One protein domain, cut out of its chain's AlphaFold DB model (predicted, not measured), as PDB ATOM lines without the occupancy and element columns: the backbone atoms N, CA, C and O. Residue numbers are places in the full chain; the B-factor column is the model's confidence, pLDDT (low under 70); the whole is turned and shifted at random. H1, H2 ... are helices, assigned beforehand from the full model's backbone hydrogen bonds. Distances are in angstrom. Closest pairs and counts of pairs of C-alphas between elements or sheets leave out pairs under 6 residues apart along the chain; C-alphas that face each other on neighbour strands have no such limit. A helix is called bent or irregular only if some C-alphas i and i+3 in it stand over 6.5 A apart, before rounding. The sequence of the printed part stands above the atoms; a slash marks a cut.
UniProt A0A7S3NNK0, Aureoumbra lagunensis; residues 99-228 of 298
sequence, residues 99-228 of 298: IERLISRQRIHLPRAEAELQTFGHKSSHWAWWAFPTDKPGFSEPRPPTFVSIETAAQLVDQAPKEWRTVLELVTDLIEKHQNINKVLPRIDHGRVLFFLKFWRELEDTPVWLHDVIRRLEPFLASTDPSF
ATOM      1  N   ILE A  99      29.167  68.706 146.813       97.44
ATOM      2  CA  ILE A  99      28.892  67.272 146.910       97.44
ATOM      3  C   ILE A  99      28.417  66.865 148.309       97.44
ATOM      4  O   ILE A  99      27.444  66.122 148.423       97.44
ATOM      5  N   GLU A 100      29.007  67.419 149.371       96.88
ATOM      6  CA  GLU A 100      28.542  67.206 150.748       96.88
ATOM      7  C   GLU A 100      27.102  67.700 150.918       96.88
ATOM      8  O   GLU A 100      26.259  66.964 151.435       96.88
ATOM      9  N   ARG A 101      26.772  68.866 150.342       96.50
ATOM     10  CA  ARG A 101      25.396  69.383 150.333       96.50
ATOM     11  C   ARG A 101      24.429  68.455 149.616       96.50
ATOM     12  O   ARG A 101      23.316  68.252 150.097       96.50
ATOM     13  N   LEU A 102      24.828  67.895 148.473       97.69
ATOM     14  CA  LEU A 102      24.009  66.923 147.750       97.69
ATOM     15  C   LEU A 102      23.735  65.690 148.620       97.69
ATOM     16  O   LEU A 102      22.575  65.322 148.799       97.69
ATOM     17  N   ILE A 103      24.773  65.101 149.217       98.19
ATOM     18  CA  ILE A 103      24.658  63.922 150.090       98.19
ATOM     19  C   ILE A 103      23.789  64.238 151.318       98.19
ATOM     20  O   ILE A 103      22.907  63.458 151.687       98.19
ATOM     21  N   SER A 104      23.980  65.408 151.928       97.25
ATOM     22  CA  SER A 104      23.177  65.904 153.049       97.25
ATOM     23  C   SER A 104      21.695  66.027 152.668       97.25
ATOM     24  O   SER A 104      20.816  65.496 153.355       97.25
ATOM     25  N   ARG A 105      21.391  66.619 151.504       97.62
ATOM     26  CA  ARG A 105      20.022  66.690 150.963       97.62
ATOM     27  C   ARG A 105      19.439  65.311 150.687       97.62
ATOM     28  O   ARG A 105      18.267  65.091 150.995       97.62
ATOM     29  N   GLN A 106      20.229  64.379 150.159       98.25
ATOM     30  CA  GLN A 106      19.765  63.016 149.926       98.25
ATOM     31  C   GLN A 106      19.357  62.334 151.240       98.25
ATOM     32  O   GLN A 106      18.260  61.787 151.322       98.25
ATOM     33  N   ARG A 107      20.174  62.452 152.297       98.25
ATOM     34  CA  ARG A 107      19.874  61.892 153.630       98.25
ATOM     35  C   ARG A 107      18.591  62.460 154.235       98.25
ATOM     36  O   ARG A 107      17.858  61.743 154.905       98.25
ATOM     37  N   ILE A 108      18.304  63.737 153.989       97.69
ATOM     38  CA  ILE A 108      17.101  64.402 154.507       97.69
ATOM     39  C   ILE A 108      15.851  64.021 153.703       97.69
ATOM     40  O   ILE A 108      14.780  63.823 154.277       97.69
ATOM     41  N   HIS A 109      15.950  63.970 152.373       98.06
ATOM     42  CA  HIS A 109      14.774  63.945 151.501       98.06
ATOM     43  C   HIS A 109      14.441  62.566 150.922       98.06
ATOM     44  O   HIS A 109      13.259  62.290 150.701       98.06
ATOM     45  N   LEU A 110      15.425  61.692 150.693       98.56
ATOM     46  CA  LEU A 110      15.182  60.397 150.050       98.56
ATOM     47  C   LEU A 110      14.450  59.369 150.920       98.56
ATOM     48  O   LEU A 110      13.609  58.679 150.351       98.56
ATOM     49  N   PRO A 111      14.602  59.320 152.260       98.69
ATOM     50  CA  PRO A 111      13.756  58.448 153.082       98.69
ATOM     51  C   PRO A 111      12.259  58.754 152.917       98.69
ATOM     52  O   PRO A 111      11.415  57.862 152.862       98.69
ATOM     53  N   ARG A 112      11.911  60.041 152.775       98.31
ATOM     54  CA  ARG A 112      10.529  60.458 152.507       98.31
ATOM     55  C   ARG A 112      10.097  60.128 151.078       98.31
ATOM     56  O   ARG A 112       8.940  59.774 150.879       98.31
ATOM     57  N   ALA A 113      10.996  60.265 150.104       98.62
ATOM     58  CA  ALA A 113      10.731  59.884 148.719       98.62
ATOM     59  C   ALA A 113      10.456  58.378 148.591       98.62
ATOM     60  O   ALA A 113       9.509  57.987 147.917       98.62
ATOM     61  N   GLU A 114      11.235  57.546 149.284       98.62
ATOM     62  CA  GLU A 114      11.033  56.099 149.344       98.62
ATOM     63  C   GLU A 114       9.651  55.760 149.916       98.62
ATOM     64  O   GLU A 114       8.862  55.085 149.253       98.62
ATOM     65  N   ALA A 115       9.312  56.300 151.092       98.50
ATOM     66  CA  ALA A 115       8.007  56.078 151.716       98.50
ATOM     67  C   ALA A 115       6.841  56.557 150.827       98.50
ATOM     68  O   ALA A 115       5.799  55.904 150.748       98.50
ATOM     69  N   GLU A 116       7.013  57.686 150.135       98.44
ATOM     70  CA  GLU A 116       6.046  58.216 149.171       98.44
ATOM     71  C   GLU A 116       5.823  57.250 148.000       98.44
ATOM     72  O   GLU A 116       4.679  56.924 147.685       98.44
ATOM     73  N   LEU A 117       6.895  56.754 147.383       98.69
ATOM     74  CA  LEU A 117       6.811  55.819 146.262       98.69
ATOM     75  C   LEU A 117       6.205  54.475 146.682       98.69
ATOM     76  O   LEU A 117       5.383  53.932 145.948       98.69
ATOM     77  N   GLN A 118       6.543  53.966 147.869       98.56
ATOM     78  CA  GLN A 118       5.953  52.736 148.409       98.56
ATOM     79  C   GLN A 118       4.453  52.894 148.695       98.56
ATOM     80  O   GLN A 118       3.673  51.986 148.420       98.56
ATOM     81  N   THR A 119       4.040  54.051 149.221       98.44
ATOM     82  CA  THR A 119       2.644  54.297 149.620       98.44
ATOM     83  C   THR A 119       1.752  54.621 148.427       98.44
ATOM     84  O   THR A 119       0.648  54.091 148.310       98.44
ATOM     85  N   PHE A 120       2.201  55.514 147.544       98.50
ATOM     86  CA  PHE A 120       1.365  56.077 146.482       98.50
ATOM     87  C   PHE A 120       1.692  55.525 145.091       98.50
ATOM     88  O   PHE A 120       0.912  55.732 144.160       98.50
ATOM     89  N   GLY A 121       2.835  54.857 144.915       98.62
ATOM     90  CA  GLY A 121       3.293  54.352 143.617       98.62
ATOM     91  C   GLY A 121       3.712  55.441 142.625       98.62
ATOM     92  O   GLY A 121       3.938  55.146 141.455       98.62
ATOM     93  N   HIS A 122       3.788  56.704 143.054       98.69
ATOM     94  CA  HIS A 122       4.162  57.828 142.202       98.69
ATOM     95  C   HIS A 122       4.724  58.993 143.014       98.69
ATOM     96  O   HIS A 122       4.468  59.131 144.211       98.69
ATOM     97  N   LYS A 123       5.477  59.858 142.336       98.50
ATOM     98  CA  LYS A 123       6.048  61.069 142.912       98.50
ATOM     99  C   LYS A 123       4.976  62.138 143.123       98.50
ATOM    100  O   LYS A 123       4.321  62.573 142.177       98.50
ATOM    101  N   SER A 124       4.886  62.632 144.352       98.12
ATOM    102  CA  SER A 124       3.978  63.694 144.793       98.12
ATOM    103  C   SER A 124       4.700  64.920 145.370       98.12
ATOM    104  O   SER A 124       4.136  66.013 145.384       98.12
ATOM    105  N   SER A 125       5.959  64.779 145.806       97.44
ATOM    106  CA  SER A 125       6.729  65.864 146.433       97.44
ATOM    107  C   SER A 125       7.999  66.252 145.656       97.44
ATOM    108  O   SER A 125       8.201  65.863 144.505       97.44
ATOM    109  N   HIS A 126       8.832  67.126 146.231       97.06
ATOM    110  CA  HIS A 126       9.908  67.841 145.533       97.06
ATOM    111  C   HIS A 126      11.305  67.274 145.840       97.06
ATOM    112  O   HIS A 126      12.100  67.930 146.504       97.06
ATOM    113  N   TRP A 127      11.610  66.065 145.366       98.12
ATOM    114  CA  TRP A 127      12.898  65.395 145.628       98.12
ATOM    115  C   TRP A 127      13.692  64.993 144.372       98.12
ATOM    116  O   TRP A 127      14.813  64.501 144.491       98.12
ATOM    117  N   ALA A 128      13.158  65.226 143.164       98.38
ATOM    118  CA  ALA A 128      13.775  64.759 141.914       98.38
ATOM    119  C   ALA A 128      15.210  65.272 141.699       98.38
ATOM    120  O   ALA A 128      16.030  64.544 141.150       98.38
ATOM    121  N   TRP A 129      15.548  66.488 142.144       98.25
ATOM    122  CA  TRP A 129      16.899  67.039 141.958       98.25
ATOM    123  C   TRP A 129      17.986  66.219 142.649       98.25
ATOM    124  O   TRP A 129      19.074  66.086 142.090       98.25
ATOM    125  N   TRP A 130      17.665  65.662 143.820       98.56
ATOM    126  CA  TRP A 130      18.596  64.907 144.659       98.56
ATOM    127  C   TRP A 130      18.557  63.403 144.370       98.56
ATOM    128  O   TRP A 130      19.563  62.728 144.566       98.56
ATOM    129  N   ALA A 131      17.429  62.879 143.872       98.62
ATOM    130  CA  ALA A 131      17.349  61.498 143.387       98.62
ATOM    131  C   ALA A 131      18.019  61.321 142.015       98.62
ATOM    132  O   ALA A 131      18.695  60.322 141.793       98.62
ATOM    133  N   PHE A 132      17.891  62.310 141.124       98.56
ATOM    134  CA  PHE A 132      18.488  62.314 139.785       98.56
ATOM    135  C   PHE A 132      19.549  63.425 139.670       98.56
ATOM    136  O   PHE A 132      19.305  64.444 139.011       98.56
ATOM    137  N   PRO A 133      20.703  63.300 140.352       98.12
ATOM    138  CA  PRO A 133      21.763  64.300 140.301       98.12
ATOM    139  C   PRO A 133      22.429  64.323 138.922       98.12
ATOM    140  O   PRO A 133      22.698  63.281 138.327       98.12
ATOM    141  N   THR A 134      22.694  65.527 138.413       97.69
ATOM    142  CA  THR A 134      23.346  65.753 137.113       97.69
ATOM    143  C   THR A 134      24.432  66.819 137.249       97.69
ATOM    144  O   THR A 134      24.514  67.496 138.275       97.69
ATOM    145  N   ASP A 135      25.201  67.040 136.185       97.31
ATOM    146  CA  ASP A 135      26.184  68.128 136.022       97.31
ATOM    147  C   ASP A 135      25.593  69.545 136.007       97.31
ATOM    148  O   ASP A 135      26.315  70.534 135.881       97.31
ATOM    149  N   LYS A 136      24.270  69.666 136.146       95.31
ATOM    150  CA  LYS A 136      23.542  70.929 136.085       95.31
ATOM    151  C   LYS A 136      22.733  71.136 137.359       95.31
ATOM    152  O   LYS A 136      22.014  70.223 137.775       95.31
ATOM    153  N   PRO A 137      22.758  72.340 137.946       95.81
ATOM    154  CA  PRO A 137      21.897  72.655 139.077       95.81
ATOM    155  C   PRO A 137      20.422  72.668 138.658       95.81
ATOM    156  O   PRO A 137      20.085  72.984 137.511       95.81
ATOM    157  N   GLY A 138      19.525  72.327 139.584       92.56
ATOM    158  CA  GLY A 138      18.089  72.386 139.326       92.56
ATOM    159  C   GLY A 138      17.578  73.830 139.277       92.56
ATOM    160  O   GLY A 138      17.852  74.616 140.176       92.56
ATOM    161  N   PHE A 139      16.788  74.188 138.258       89.75
ATOM    162  CA  PHE A 139      16.275  75.562 138.106       89.75
ATOM    163  C   PHE A 139      15.377  76.011 139.272       89.75
ATOM    164  O   PHE A 139      15.422  77.167 139.685       89.75
ATOM    165  N   SER A 140      14.568  75.096 139.809       93.25
ATOM    166  CA  SER A 140      13.670  75.346 140.948       93.25
ATOM    167  C   SER A 140      14.115  74.621 142.218       93.25
ATOM    168  O   SER A 140      13.319  74.432 143.136       93.25
ATOM    169  N   GLU A 141      15.379  74.205 142.265       95.94
ATOM    170  CA  GLU A 141      15.954  73.611 143.460       95.94
ATOM    171  C   GLU A 141      16.072  74.672 144.573       95.94
ATOM    172  O   GLU A 141      16.514  75.799 144.309       95.94
ATOM    173  N   PRO A 142      15.701  74.352 145.827       94.94
ATOM    174  CA  PRO A 142      15.975  75.225 146.961       94.94
ATOM    175  C   PRO A 142      17.471  75.544 147.078       94.94
ATOM    176  O   PRO A 142      18.308  74.651 146.986       94.94
ATOM    177  N   ARG A 143      17.821  76.811 147.331       94.75
ATOM    178  CA  ARG A 143      19.225  77.207 147.529       94.75
ATOM    179  C   ARG A 143      19.825  76.570 148.802       94.75
ATOM    180  O   ARG A 143      19.090  76.383 149.777       94.75
ATOM    181  N   PRO A 144      21.148  76.323 148.832       95.19
ATOM    182  CA  PRO A 144      22.095  76.424 147.710       95.19
ATOM    183  C   PRO A 144      21.912  75.283 146.686       95.19
ATOM    184  O   PRO A 144      21.492  74.196 147.075       95.19
ATOM    185  N   PRO A 145      22.214  75.515 145.393       95.88
ATOM    186  CA  PRO A 145      22.034  74.498 144.359       95.88
ATOM    187  C   PRO A 145      23.015  73.331 144.531       95.88
ATOM    188  O   PRO A 145      24.150  73.525 144.983       95.88
ATOM    189  N   THR A 146      22.594  72.142 144.099       97.44
ATOM    190  CA  THR A 146      23.408  70.924 144.112       97.44
ATOM    191  C   THR A 146      23.559  70.350 142.703       97.44
ATOM    192  O   THR A 146      22.671  70.450 141.853       97.44
ATOM    193  N   PHE A 147      24.730  69.787 142.427       97.56
ATOM    194  CA  PHE A 147      25.059  69.121 141.169       97.56
ATOM    195  C   PHE A 147      26.232  68.163 141.403       97.56
ATOM    196  O   PHE A 147      26.911  68.251 142.426       97.56
ATOM    197  N   VAL A 148      26.457  67.253 140.460       97.88
ATOM    198  CA  VAL A 148      27.567  66.294 140.479       97.88
ATOM    199  C   VAL A 148      28.432  66.508 139.241       97.88
ATOM    200  O   VAL A 148      27.920  66.607 138.133       97.88
ATOM    201  N   SER A 149      29.742  66.631 139.417       97.44
ATOM    202  CA  SER A 149      30.714  66.678 138.317       97.44
ATOM    203  C   SER A 149      31.295  65.290 138.058       97.44
ATOM    204  O   SER A 149      31.170  64.402 138.897       97.44
ATOM    205  N   ILE A 150      31.987  65.113 136.930       97.00
ATOM    206  CA  ILE A 150      32.741  63.880 136.635       97.00
ATOM    207  C   ILE A 150      33.697  63.552 137.799       97.00
ATOM    208  O   ILE A 150      33.714  62.436 138.298       97.00
ATOM    209  N   GLU A 151      34.411  64.565 138.300       97.06
ATOM    210  CA  GLU A 151      35.385  64.448 139.398       97.06
ATOM    211  C   GLU A 151      34.757  64.030 140.739       97.06
ATOM    212  O   GLU A 151      35.418  63.412 141.567       97.06
ATOM    213  N   THR A 152      33.486  64.370 140.972       97.50
ATOM    214  CA  THR A 152      32.785  64.109 142.245       97.50
ATOM    215  C   THR A 152      31.812  62.933 142.166       97.50
ATOM    216  O   THR A 152      31.236  62.546 143.182       97.50
ATOM    217  N   ALA A 153      31.635  62.328 140.986       98.00
ATOM    218  CA  ALA A 153      30.698  61.228 140.777       98.00
ATOM    219  C   ALA A 153      31.071  59.983 141.596       98.00
ATOM    220  O   ALA A 153      30.205  59.417 142.264       98.00
ATOM    221  N   ALA A 154      32.356  59.613 141.620       97.19
ATOM    222  CA  ALA A 154      32.850  58.504 142.438       97.19
ATOM    223  C   ALA A 154      32.603  58.746 143.937       97.19
ATOM    224  O   ALA A 154      32.112  57.863 144.638       97.19
ATOM    225  N   GLN A 155      32.850  59.972 144.415       97.44
ATOM    226  CA  GLN A 155      32.580  60.349 145.805       97.44
ATOM    227  C   GLN A 155      31.089  60.237 146.149       97.44
ATOM    228  O   GLN A 155      30.741  59.774 147.234       97.44
ATOM    229  N   LEU A 156      30.198  60.643 145.237       97.88
ATOM    230  CA  LEU A 156      28.761  60.486 145.441       97.88
ATOM    231  C   LEU A 156      28.370  59.013 145.552       97.88
ATOM    232  O   LEU A 156      27.620  58.666 146.453       97.88
ATOM    233  N   VAL A 157      28.872  58.151 144.664       98.06
ATOM    234  CA  VAL A 157      28.565  56.712 144.688       98.06
ATOM    235  C   VAL A 157      29.004  56.062 146.002       98.06
ATOM    236  O   VAL A 157      28.261  55.248 146.544       98.06
ATOM    237  N   ASP A 158      30.168  56.448 146.522       98.06
ATOM    238  CA  ASP A 158      30.718  55.921 147.775       98.06
ATOM    239  C   ASP A 158      29.947  56.406 149.020       98.06
ATOM    240  O   ASP A 158      29.664  55.632 149.934       98.06
ATOM    241  N   GLN A 159      29.563  57.686 149.055       98.25
ATOM    242  CA  GLN A 159      29.039  58.327 150.271       98.25
ATOM    243  C   GLN A 159      27.518  58.530 150.292       98.25
ATOM    244  O   GLN A 159      26.964  58.952 151.322       98.25
ATOM    245  N   ALA A 160      26.837  58.282 149.171       98.19
ATOM    246  CA  ALA A 160      25.395  58.438 149.073       98.19
ATOM    247  C   ALA A 160      24.662  57.533 150.078       98.19
ATOM    248  O   ALA A 160      25.080  56.406 150.354       98.19
ATOM    249  N   PRO A 161      23.532  58.002 150.631       98.44
ATOM    250  CA  PRO A 161      22.691  57.163 151.469       98.44
ATOM    251  C   PRO A 161      22.127  55.983 150.666       98.44
ATOM    252  O   PRO A 161      21.825  56.115 149.478       98.44
ATOM    253  N   LYS A 162      21.918  54.839 151.329       98.38
ATOM    254  CA  LYS A 162      21.337  53.629 150.715       98.38
ATOM    255  C   LYS A 162      19.981  53.899 150.051       98.38
ATOM    256  O   LYS A 162      19.671  53.312 149.020       98.38
ATOM    257  N   GLU A 163      19.217  54.841 150.603       98.62
ATOM    258  CA  GLU A 163      17.919  55.281 150.100       98.62
ATOM    259  C   GLU A 163      18.023  55.861 148.684       98.62
ATOM    260  O   GLU A 163      17.053  55.818 147.934       98.62
ATOM    261  N   TRP A 164      19.193  56.365 148.273       98.75
ATOM    262  CA  TRP A 164      19.400  56.817 146.899       98.75
ATOM    263  C   TRP A 164      19.240  55.689 145.891       98.75
ATOM    264  O   TRP A 164      18.450  55.809 144.954       98.75
ATOM    265  N   ARG A 165      19.919  54.567 146.133       98.50
ATOM    266  CA  ARG A 165      19.773  53.367 145.317       98.50
ATOM    267  C   ARG A 165      18.342  52.832 145.378       98.50
ATOM    268  O   ARG A 165      17.745  52.620 144.327       98.50
ATOM    269  N   THR A 166      17.775  52.695 146.580       98.62
ATOM    270  CA  THR A 166      16.413  52.166 146.764       98.62
ATOM    271  C   THR A 166      15.368  52.981 146.002       98.62
ATOM    272  O   THR A 166      14.517  52.412 145.326       98.62
ATOM    273  N   VAL A 167      15.435  54.316 146.060       98.81
ATOM    274  CA  VAL A 167      14.507  55.197 145.335       98.81
ATOM    275  C   VAL A 167      14.638  55.017 143.823       98.81
ATOM    276  O   VAL A 167      13.623  54.949 143.133       98.81
ATOM    277  N   LEU A 168      15.863  54.928 143.296       98.75
ATOM    278  CA  LEU A 168      16.101  54.744 141.863       98.75
ATOM    279  C   LEU A 168      15.583  53.390 141.353       98.75
ATOM    280  O   LEU A 168      14.906  53.340 140.323       98.75
ATOM    281  N   GLU A 169      15.859  52.309 142.082       98.75
ATOM    282  CA  GLU A 169      15.350  50.969 141.769       98.75
ATOM    283  C   GLU A 169      13.814  50.941 141.852       98.75
ATOM    284  O   GLU A 169      13.160  50.518 140.902       98.75
ATOM    285  N   LEU A 170      13.221  51.521 142.900       98.69
ATOM    286  CA  LEU A 170      11.769  51.557 143.089       98.69
ATOM    287  C   LEU A 170      11.041  52.366 142.006       98.69
ATOM    288  O   LEU A 170       9.991  51.949 141.522       98.69
ATOM    289  N   VAL A 171      11.589  53.516 141.596       98.75
ATOM    290  CA  VAL A 171      11.050  54.275 140.454       98.75
ATOM    291  C   VAL A 171      11.067  53.413 139.195       98.75
ATOM    292  O   VAL A 171      10.080  53.389 138.461       98.75
ATOM    293  N   THR A 172      12.164  52.699 138.955       98.62
ATOM    294  CA  THR A 172      12.322  51.829 137.788       98.62
ATOM    295  C   THR A 172      11.296  50.694 137.803       98.62
ATOM    296  O   THR A 172      10.561  50.524 136.831       98.62
ATOM    297  N   ASP A 173      11.167  49.992 138.931       98.69
ATOM    298  CA  ASP A 173      10.203  48.906 139.124       98.69
ATOM    299  C   ASP A 173       8.757  49.380 138.906       98.69
ATOM    300  O   ASP A 173       7.961  48.712 138.243       98.69
ATOM    301  N   LEU A 174       8.401  50.557 139.429       98.69
ATOM    302  CA  LEU A 174       7.071  51.142 139.247       98.69
ATOM    303  C   LEU A 174       6.811  51.519 137.783       98.69
ATOM    304  O   LEU A 174       5.710  51.284 137.278       98.69
ATOM    305  N   ILE A 175       7.797  52.091 137.086       98.44
ATOM    306  CA  ILE A 175       7.650  52.474 135.675       98.44
ATOM    307  C   ILE A 175       7.440  51.230 134.812       98.44
ATOM    308  O   ILE A 175       6.526  51.227 133.986       98.44
ATOM    309  N   GLU A 176       8.217  50.170 135.037       98.00
ATOM    310  CA  GLU A 176       8.049  48.889 134.349       98.00
ATOM    311  C   GLU A 176       6.699  48.248 134.671       98.00
ATOM    312  O   GLU A 176       5.986  47.814 133.766       98.00
ATOM    313  N   LYS A 177       6.280  48.251 135.939       98.31
ATOM    314  CA  LYS A 177       4.966  47.734 136.341       98.31
ATOM    315  C   LYS A 177       3.819  48.454 135.630       98.31
ATOM    316  O   LYS A 177       2.838  47.824 135.241       98.31
ATOM    317  N   HIS A 178       3.918  49.772 135.476       97.56
ATOM    318  CA  HIS A 178       2.884  50.580 134.829       97.56
ATOM    319  C   HIS A 178       3.042  50.690 133.310       97.56
ATOM    320  O   HIS A 178       2.129  51.196 132.655       97.56
ATOM    321  N   GLN A 179       4.184  50.263 132.760       97.12
ATOM    322  CA  GLN A 179       4.588  50.461 131.363       97.12
ATOM    323  C   GLN A 179       4.443  51.926 130.898       97.12
ATOM    324  O   GLN A 179       4.178  52.209 129.729       97.12
ATOM    325  N   ASN A 180       4.538  52.886 131.827       95.88
ATOM    326  CA  ASN A 180       4.271  54.297 131.553       95.88
ATOM    327  C   ASN A 180       4.896  55.217 132.606       95.88
ATOM    328  O   ASN A 180       4.391  55.344 133.724       95.88
ATOM    329  N   ILE A 181       5.933  55.955 132.207       97.44
ATOM    330  CA  ILE A 181       6.626  56.902 133.086       97.44
ATOM    331  C   ILE A 181       5.713  58.000 133.644       97.44
ATOM    332  O   ILE A 181       5.886  58.403 134.790       97.44
ATOM    333  N   ASN A 182       4.687  58.435 132.902       96.69
ATOM    334  CA  ASN A 182       3.764  59.488 133.347       96.69
ATOM    335  C   ASN A 182       2.903  59.071 134.547       96.69
ATOM    336  O   ASN A 182       2.287  59.927 135.178       96.69
ATOM    337  N   LYS A 183       2.813  57.767 134.836       97.88
ATOM    338  CA  LYS A 183       2.102  57.257 136.013       97.88
ATOM    339  C   LYS A 183       2.935  57.348 137.285       97.88
ATOM    340  O   LYS A 183       2.345  57.374 138.354       97.88
ATOM    341  N   VAL A 184       4.262  57.429 137.167       98.50
ATOM    342  CA  VAL A 184       5.197  57.403 138.303       98.50
ATOM    343  C   VAL A 184       5.870  58.755 138.502       98.50
ATOM    344  O   VAL A 184       5.945  59.243 139.626       98.50
ATOM    345  N   LEU A 185       6.337  59.386 137.422       98.31
ATOM    346  CA  LEU A 185       7.015  60.679 137.448       98.31
ATOM    347  C   LEU A 185       6.241  61.719 136.627       98.31
ATOM    348  O   LEU A 185       5.882  61.454 135.472       98.31
ATOM    349  N   PRO A 186       6.022  62.933 137.167       96.81
ATOM    350  CA  PRO A 186       5.378  63.995 136.415       96.81
ATOM    351  C   PRO A 186       6.263  64.440 135.246       96.81
ATOM    352  O   PRO A 186       7.491  64.461 135.343       96.81
ATOM    353  N   ARG A 187       5.632  64.880 134.149       95.75
ATOM    354  CA  ARG A 187       6.322  65.270 132.905       95.75
ATOM    355  C   ARG A 187       7.424  66.318 133.096       95.75
ATOM    356  O   ARG A 187       8.410  66.311 132.370       95.75
ATOM    357  N   ILE A 188       7.279  67.201 134.086       95.12
ATOM    358  CA  ILE A 188       8.272  68.240 134.392       95.12
ATOM    359  C   ILE A 188       9.632  67.668 134.828       95.12
ATOM    360  O   ILE A 188      10.657  68.308 134.608       95.12
ATOM    361  N   ASP A 189       9.657  66.455 135.387       97.31
ATOM    362  CA  ASP A 189      10.887  65.809 135.846       97.31
ATOM    363  C   ASP A 189      11.571  64.994 134.738       97.31
ATOM    364  O   ASP A 189      12.745  64.655 134.865       97.31
ATOM    365  N   HIS A 190      10.890  64.710 133.619       96.06
ATOM    366  CA  HIS A 190      11.422  63.844 132.553       96.06
ATOM    367  C   HIS A 190      12.728  64.377 131.970       96.06
ATOM    368  O   HIS A 190      13.673  63.616 131.779       96.06
ATOM    369  N   GLY A 191      12.825  65.695 131.769       94.81
ATOM    370  CA  GLY A 191      14.063  66.331 131.318       94.81
ATOM    371  C   GLY A 191      15.228  66.109 132.288       94.81
ATOM    372  O   GLY A 191      16.352  65.873 131.856       94.81
ATOM    373  N   ARG A 192      14.970  66.124 133.602       96.50
ATOM    374  CA  ARG A 192      15.994  65.858 134.622       96.50
ATOM    375  C   ARG A 192      16.456  64.403 134.571       96.50
ATOM    376  O   ARG A 192      17.660  64.174 134.601       96.50
ATOM    377  N   VAL A 193      15.528  63.449 134.444       97.50
ATOM    378  CA  VAL A 193      15.875  62.024 134.309       97.50
ATOM    379  C   VAL A 193      16.679  61.784 133.029       97.50
ATOM    380  O   VAL A 193      17.683  61.089 133.066       97.50
ATOM    381  N   LEU A 194      16.322  62.433 131.919       96.19
ATOM    382  CA  LEU A 194      17.096  62.371 130.675       96.19
ATOM    383  C   LEU A 194      18.541  62.868 130.847       96.19
ATOM    384  O   LEU A 194      19.474  62.200 130.402       96.19
ATOM    385  N   PHE A 195      18.747  64.014 131.505       95.88
ATOM    386  CA  PHE A 195      20.101  64.503 131.798       95.88
ATOM    387  C   PHE A 195      20.863  63.569 132.739       95.88
ATOM    388  O   PHE A 195      22.060  63.382 132.553       95.88
ATOM    389  N   PHE A 196      20.175  62.962 133.706       97.94
ATOM    390  CA  PHE A 196      20.748  61.949 134.587       97.94
ATOM    391  C   PHE A 196      21.223  60.726 133.796       97.94
ATOM    392  O   PHE A 196      22.400  60.386 133.879       97.94
ATOM    393  N   LEU A 197      20.370  60.127 132.958       97.25
ATOM    394  CA  LEU A 197      20.754  58.976 132.132       97.25
ATOM    395  C   LEU A 197      21.948  59.299 131.236       97.25
ATOM    396  O   LEU A 197      22.877  58.504 131.133       97.25
ATOM    397  N   LYS A 198      21.938  60.482 130.614       96.12
ATOM    398  CA  LYS A 198      23.039  60.924 129.762       96.12
ATOM    399  C   LYS A 198      24.348  61.049 130.539       96.12
ATOM    400  O   LYS A 198      25.344  60.484 130.111       96.12
ATOM    401  N   PHE A 199      24.326  61.772 131.657       97.06
ATOM    402  CA  PHE A 199      25.510  62.025 132.473       97.06
ATOM    403  C   PHE A 199      26.128  60.719 132.985       97.06
ATOM    404  O   PHE A 199      27.307  60.476 132.761       97.06
ATOM    405  N   TRP A 200      25.332  59.847 133.608       98.00
ATOM    406  CA  TRP A 200      25.854  58.629 134.236       98.00
ATOM    407  C   TRP A 200      26.245  57.535 133.239       98.00
ATOM    408  O   TRP A 200      27.097  56.707 133.547       98.00
ATOM    409  N   ARG A 201      25.670  57.528 132.031       97.06
ATOM    410  CA  ARG A 201      26.070  56.592 130.969       97.06
ATOM    411  C   ARG A 201      27.457  56.894 130.399       97.06
ATOM    412  O   ARG A 201      28.107  55.982 129.905       97.06
ATOM    413  N   GLU A 202      27.876  58.156 130.417       95.88
ATOM    414  CA  GLU A 202      29.165  58.597 129.867       95.88
ATOM    415  C   GLU A 202      30.335  58.403 130.855       95.88
ATOM    416  O   GLU A 202      31.485  58.603 130.475       95.88
ATOM    417  N   LEU A 203      30.063  58.011 132.104       96.75
ATOM    418  CA  LEU A 203      31.084  57.763 133.123       96.75
ATOM    419  C   LEU A 203      31.572  56.308 133.085       96.75
ATOM    420  O   LEU A 203      30.763  55.382 133.104       96.75
ATOM    421  N   GLU A 204      32.894  56.122 133.086       95.00
ATOM    422  CA  GLU A 204      33.542  54.799 133.060       95.00
ATOM    423  C   GLU A 204      33.348  54.023 134.376       95.00
ATOM    424  O   GLU A 204      33.120  52.817 134.351       95.00
ATOM    425  N   ASP A 205      33.349  54.723 135.516       94.38
ATOM    426  CA  ASP A 205      33.272  54.131 136.863       94.38
ATOM    427  C   ASP A 205      31.838  54.049 137.426       94.38
ATOM    428  O   ASP A 205      31.618  54.056 138.642       94.38
ATOM    429  N   THR A 206      30.822  54.002 136.562       97.50
ATOM    430  CA  THR A 206      29.433  53.856 137.013       97.50
ATOM    431  C   THR A 206      29.213  52.446 137.586       97.50
ATOM    432  O   THR A 206      29.503  51.446 136.928       97.50
ATOM    433  N   PRO A 207      28.679  52.306 138.816       98.06
ATOM    434  CA  PRO A 207      28.497  50.991 139.414       98.06
ATOM    435  C   PRO A 207      27.433  50.182 138.658       98.06
ATOM    436  O   PRO A 207      26.450  50.727 138.158       98.06
ATOM    437  N   VAL A 208      27.590  48.853 138.638       98.25
ATOM    438  CA  VAL A 208      26.730  47.926 137.872       98.25
ATOM    439  C   VAL A 208      25.239  48.132 138.155       98.25
ATOM    440  O   VAL A 208      24.438  48.198 137.226       98.25
ATOM    441  N   TRP A 209      24.861  48.318 139.424       98.38
ATOM    442  CA  TRP A 209      23.460  48.543 139.800       98.38
ATOM    443  C   TRP A 209      22.878  49.815 139.164       98.38
ATOM    444  O   TRP A 209      21.702  49.855 138.806       98.38
ATOM    445  N   LEU A 210      23.699  50.853 138.991       98.44
ATOM    446  CA  LEU A 210      23.275  52.114 138.398       98.44
ATOM    447  C   LEU A 210      23.189  51.994 136.873       98.44
ATOM    448  O   LEU A 210      22.250  52.520 136.278       98.44
ATOM    449  N   HIS A 211      24.090  51.233 136.245       98.12
ATOM    450  CA  HIS A 211      23.945  50.854 134.837       98.12
ATOM    451  C   HIS A 211      22.634  50.104 134.572       98.12
ATOM    452  O   HIS A 211      21.964  50.386 133.576       98.12
ATOM    453  N   ASP A 212      22.232  49.202 135.468       98.44
ATOM    454  CA  ASP A 212      20.956  48.497 135.350       98.44
ATOM    455  C   ASP A 212      19.754  49.438 135.446       98.44
ATOM    456  O   ASP A 212      18.851  49.355 134.612       98.44
ATOM    457  N   VAL A 213      19.759  50.376 136.399       98.56
ATOM    458  CA  VAL A 213      18.738  51.435 136.481       98.56
ATOM    459  C   VAL A 213      18.676  52.228 135.172       98.56
ATOM    460  O   VAL A 213      17.594  52.426 134.619       98.56
ATOM    461  N   ILE A 214      19.827  52.649 134.637       98.12
ATOM    462  CA  ILE A 214      19.897  53.439 133.400       98.12
ATOM    463  C   ILE A 214      19.292  52.667 132.224       98.12
ATOM    464  O   ILE A 214      18.411  53.183 131.533       98.12
ATOM    465  N   ARG A 215      19.722  51.415 132.037       97.94
ATOM    466  CA  ARG A 215      19.258  50.524 130.966       97.94
ATOM    467  C   ARG A 215      17.748  50.290 131.025       97.94
ATOM    468  O   ARG A 215      17.097  50.238 129.986       97.94
ATOM    469  N   ARG A 216      17.190  50.130 132.227       98.12
ATOM    470  CA  ARG A 216      15.758  49.867 132.440       98.12
ATOM    471  C   ARG A 216      14.888  51.112 132.240       98.12
ATOM    472  O   ARG A 216      13.766  51.000 131.759       98.12
ATOM    473  N   LEU A 217      15.397  52.305 132.557       97.38
ATOM    474  CA  LEU A 217      14.657  53.562 132.383       97.38
ATOM    475  C   LEU A 217      14.644  54.083 130.937       97.38
ATOM    476  O   LEU A 217      13.684  54.749 130.538       97.38
ATOM    477  N   GLU A 218      15.686  53.806 130.151       96.00
ATOM    478  CA  GLU A 218      15.877  54.368 128.806       96.00
ATOM    479  C   GLU A 218      14.690  54.152 127.835       96.00
ATOM    480  O   GLU A 218      14.251  55.139 127.226       96.00
ATOM    481  N   PRO A 219      14.077  52.953 127.727       96.00
ATOM    482  CA  PRO A 219      12.964  52.719 126.801       96.00
ATOM    483  C   PRO A 219      11.745  53.621 127.045       96.00
ATOM    484  O   PRO A 219      11.050  53.999 126.102       96.00
ATOM    485  N   PHE A 220      11.494  54.012 128.298       95.50
ATOM    486  CA  PHE A 220      10.315  54.801 128.679       95.50
ATOM    487  C   PHE A 220      10.481  56.301 128.439       95.50
ATOM    488  O   PHE A 220       9.502  57.042 128.328       95.50
ATOM    489  N   LEU A 221      11.723  56.769 128.358       90.69
ATOM    490  CA  LEU A 221      12.024  58.155 128.024       90.69
ATOM    491  C   LEU A 221      12.139  58.354 126.518       90.69
ATOM    492  O   LEU A 221      11.865  59.453 126.030       90.69
ATOM    493  N   ALA A 222      12.437  57.283 125.781       85.75
ATOM    494  CA  ALA A 222      12.594  57.344 124.344       85.75
ATOM    495  C   ALA A 222      11.328  57.774 123.592       85.75
ATOM    496  O   ALA A 222      11.382  58.507 122.605       85.75
ATOM    497  N   SER A 223      10.170  57.370 124.107       78.25
ATOM    498  CA  SER A 223       8.864  57.728 123.557       78.25
ATOM    499  C   SER A 223       8.436  59.166 123.856       78.25
ATOM    500  O   SER A 223       7.484  59.654 123.252       78.25
ATOM    501  N   THR A 224       9.070  59.831 124.827       73.06
ATOM    502  CA  THR A 224       8.567  61.105 125.362       73.06
ATOM    503  C   THR A 224       8.992  62.298 124.507       73.06
ATOM    504  O   THR A 224       8.235  63.263 124.397       73.06
ATOM    505  N   ASP A 225      10.166  62.234 123.873       67.88
ATOM    506  CA  ASP A 225      10.601  63.246 122.911       67.88
ATOM    507  C   ASP A 225      11.697  62.701 121.968       67.88
ATOM    508  O   ASP A 225      12.867  62.612 122.362       67.88
ATOM    509  N   PRO A 226      11.368  62.354 120.708       63.72
ATOM    510  CA  PRO A 226      12.358  61.851 119.756       63.72
ATOM    511  C   PRO A 226      13.434  62.892 119.410       63.72
ATOM    512  O   PRO A 226      14.519  62.520 118.959       63.72
ATOM    513  N   SER A 227      13.191  64.187 119.661       65.44
ATOM    514  CA  SER A 227      14.200  65.224 119.423       65.44
ATOM    515  C   SER A 227      15.400  65.105 120.372       65.44
ATOM    516  O   SER A 227      16.503  65.512 120.007       65.44
ATOM    517  N   PHE A 228      15.225  64.474 121.541       59.50
ATOM    518  CA  PHE A 228      16.262  64.375 122.568       59.50
ATOM    519  C   PHE A 228      17.228  63.196 122.359       59.50
ATOM    520  O   PHE A 228      18.407  63.304 122.697       59.50
TER     521      PHE A 228
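Overview. This is residues 99 to 228 of the 298 residues of a protein of Aureoumbra lagunensis (UniProt A0A7S3NNK0). Helices H1b, H4, H6 and H5 follow one another in a curve, each packing on the next, round a middle in which the short helix H2 lies. H1 is bent, and its first arm H1a reaches toward H3, which packs on that arm at one end of the domain. The printed part has 130 residues with six named helices, H1 to H6 in chain order, and no named strand; its class is all helix. It is compact and rounded, with a radius of gyration of the C-alphas of 13.6 A and spans of 34 by 30 by 28 A.

Along the chain. H1, residues 99 to 120, was assigned as one helix by its hydrogen bonds but is bent: C-alphas 108 and 111 are 7.0 A apart. Arm H1a, residues 99 to 108, begins at C-alpha 99 (28.892, 67.272, 146.910) and is 14.3 A long; arm H1b, residues 111 to 120, is 14.2 A long. H2 is residues 128 to 131, and H3 is residues 150 to 159, 15.2 A. H4, residues 162 to 178, is 24.5 A long and begins at (21.337, 53.629, 150.715). H5, residues 187 to 201, and H6, residues 208 to 222, are each 21.7 A long; H6 ends at C-alpha 222 (12.594, 57.344, 124.344). H3 is irregular, with C-alphas 151 and 154 7.1 A apart; H5 and H6 are only just irregular, with 6.8 A from C-alpha 188 to 191 and 6.9 A from 216 to 219.

Arrangement. The arms H1a and H1b stand at a steep tilt of 47 degrees. H1a touches H2, closest at the C-alphas of Gln 106 and Trp 130, 5.7 A. H1a touches H3, closest at the C-alphas of Ile 99 and Thr 152, 6.8 A, the same way at a tilt of 37 degrees, only just steep. H1b touches H4, closest at the C-alphas of Glu 114 and Val 167, 5.4 A, the same way at a shallow tilt of 19 degrees. H4 touches H6, closest at the C-alphas of Thr 172 and Leu 217, 6.1 A, the same way at 36 degrees, only just steep. H5 and H6 form a helical hairpin, opposite ways at a steep tilt of 44 degrees, closest at the C-alphas of Leu 197 and Ile 214, 5.7 A. H2 only just touches H5, with 3 pairs of C-alphas within 8 A, through residues 189 to 192 of H5 alone; the closest C-alphas are those of Ala 128 and Asp 189, 6.8 A. H3 and H6 are apart. Every O i to N i+4 pair is within hydrogen-bond range in H1a, H1b and H4, against 4 of 6 in H3, 9 of 11 in H5 and 8 of 11 in H6; H2 is too short for one.

Size, cuts and confidence. The C-alphas farthest apart, those of Thr 119 and Glu 151, are 35.8 A apart. The printed part has no cut. The link from H2 to H3, residues 132 to 149, is long. Mean pLDDT of the printed part is 95.9; residues 225 to 228 are under 70.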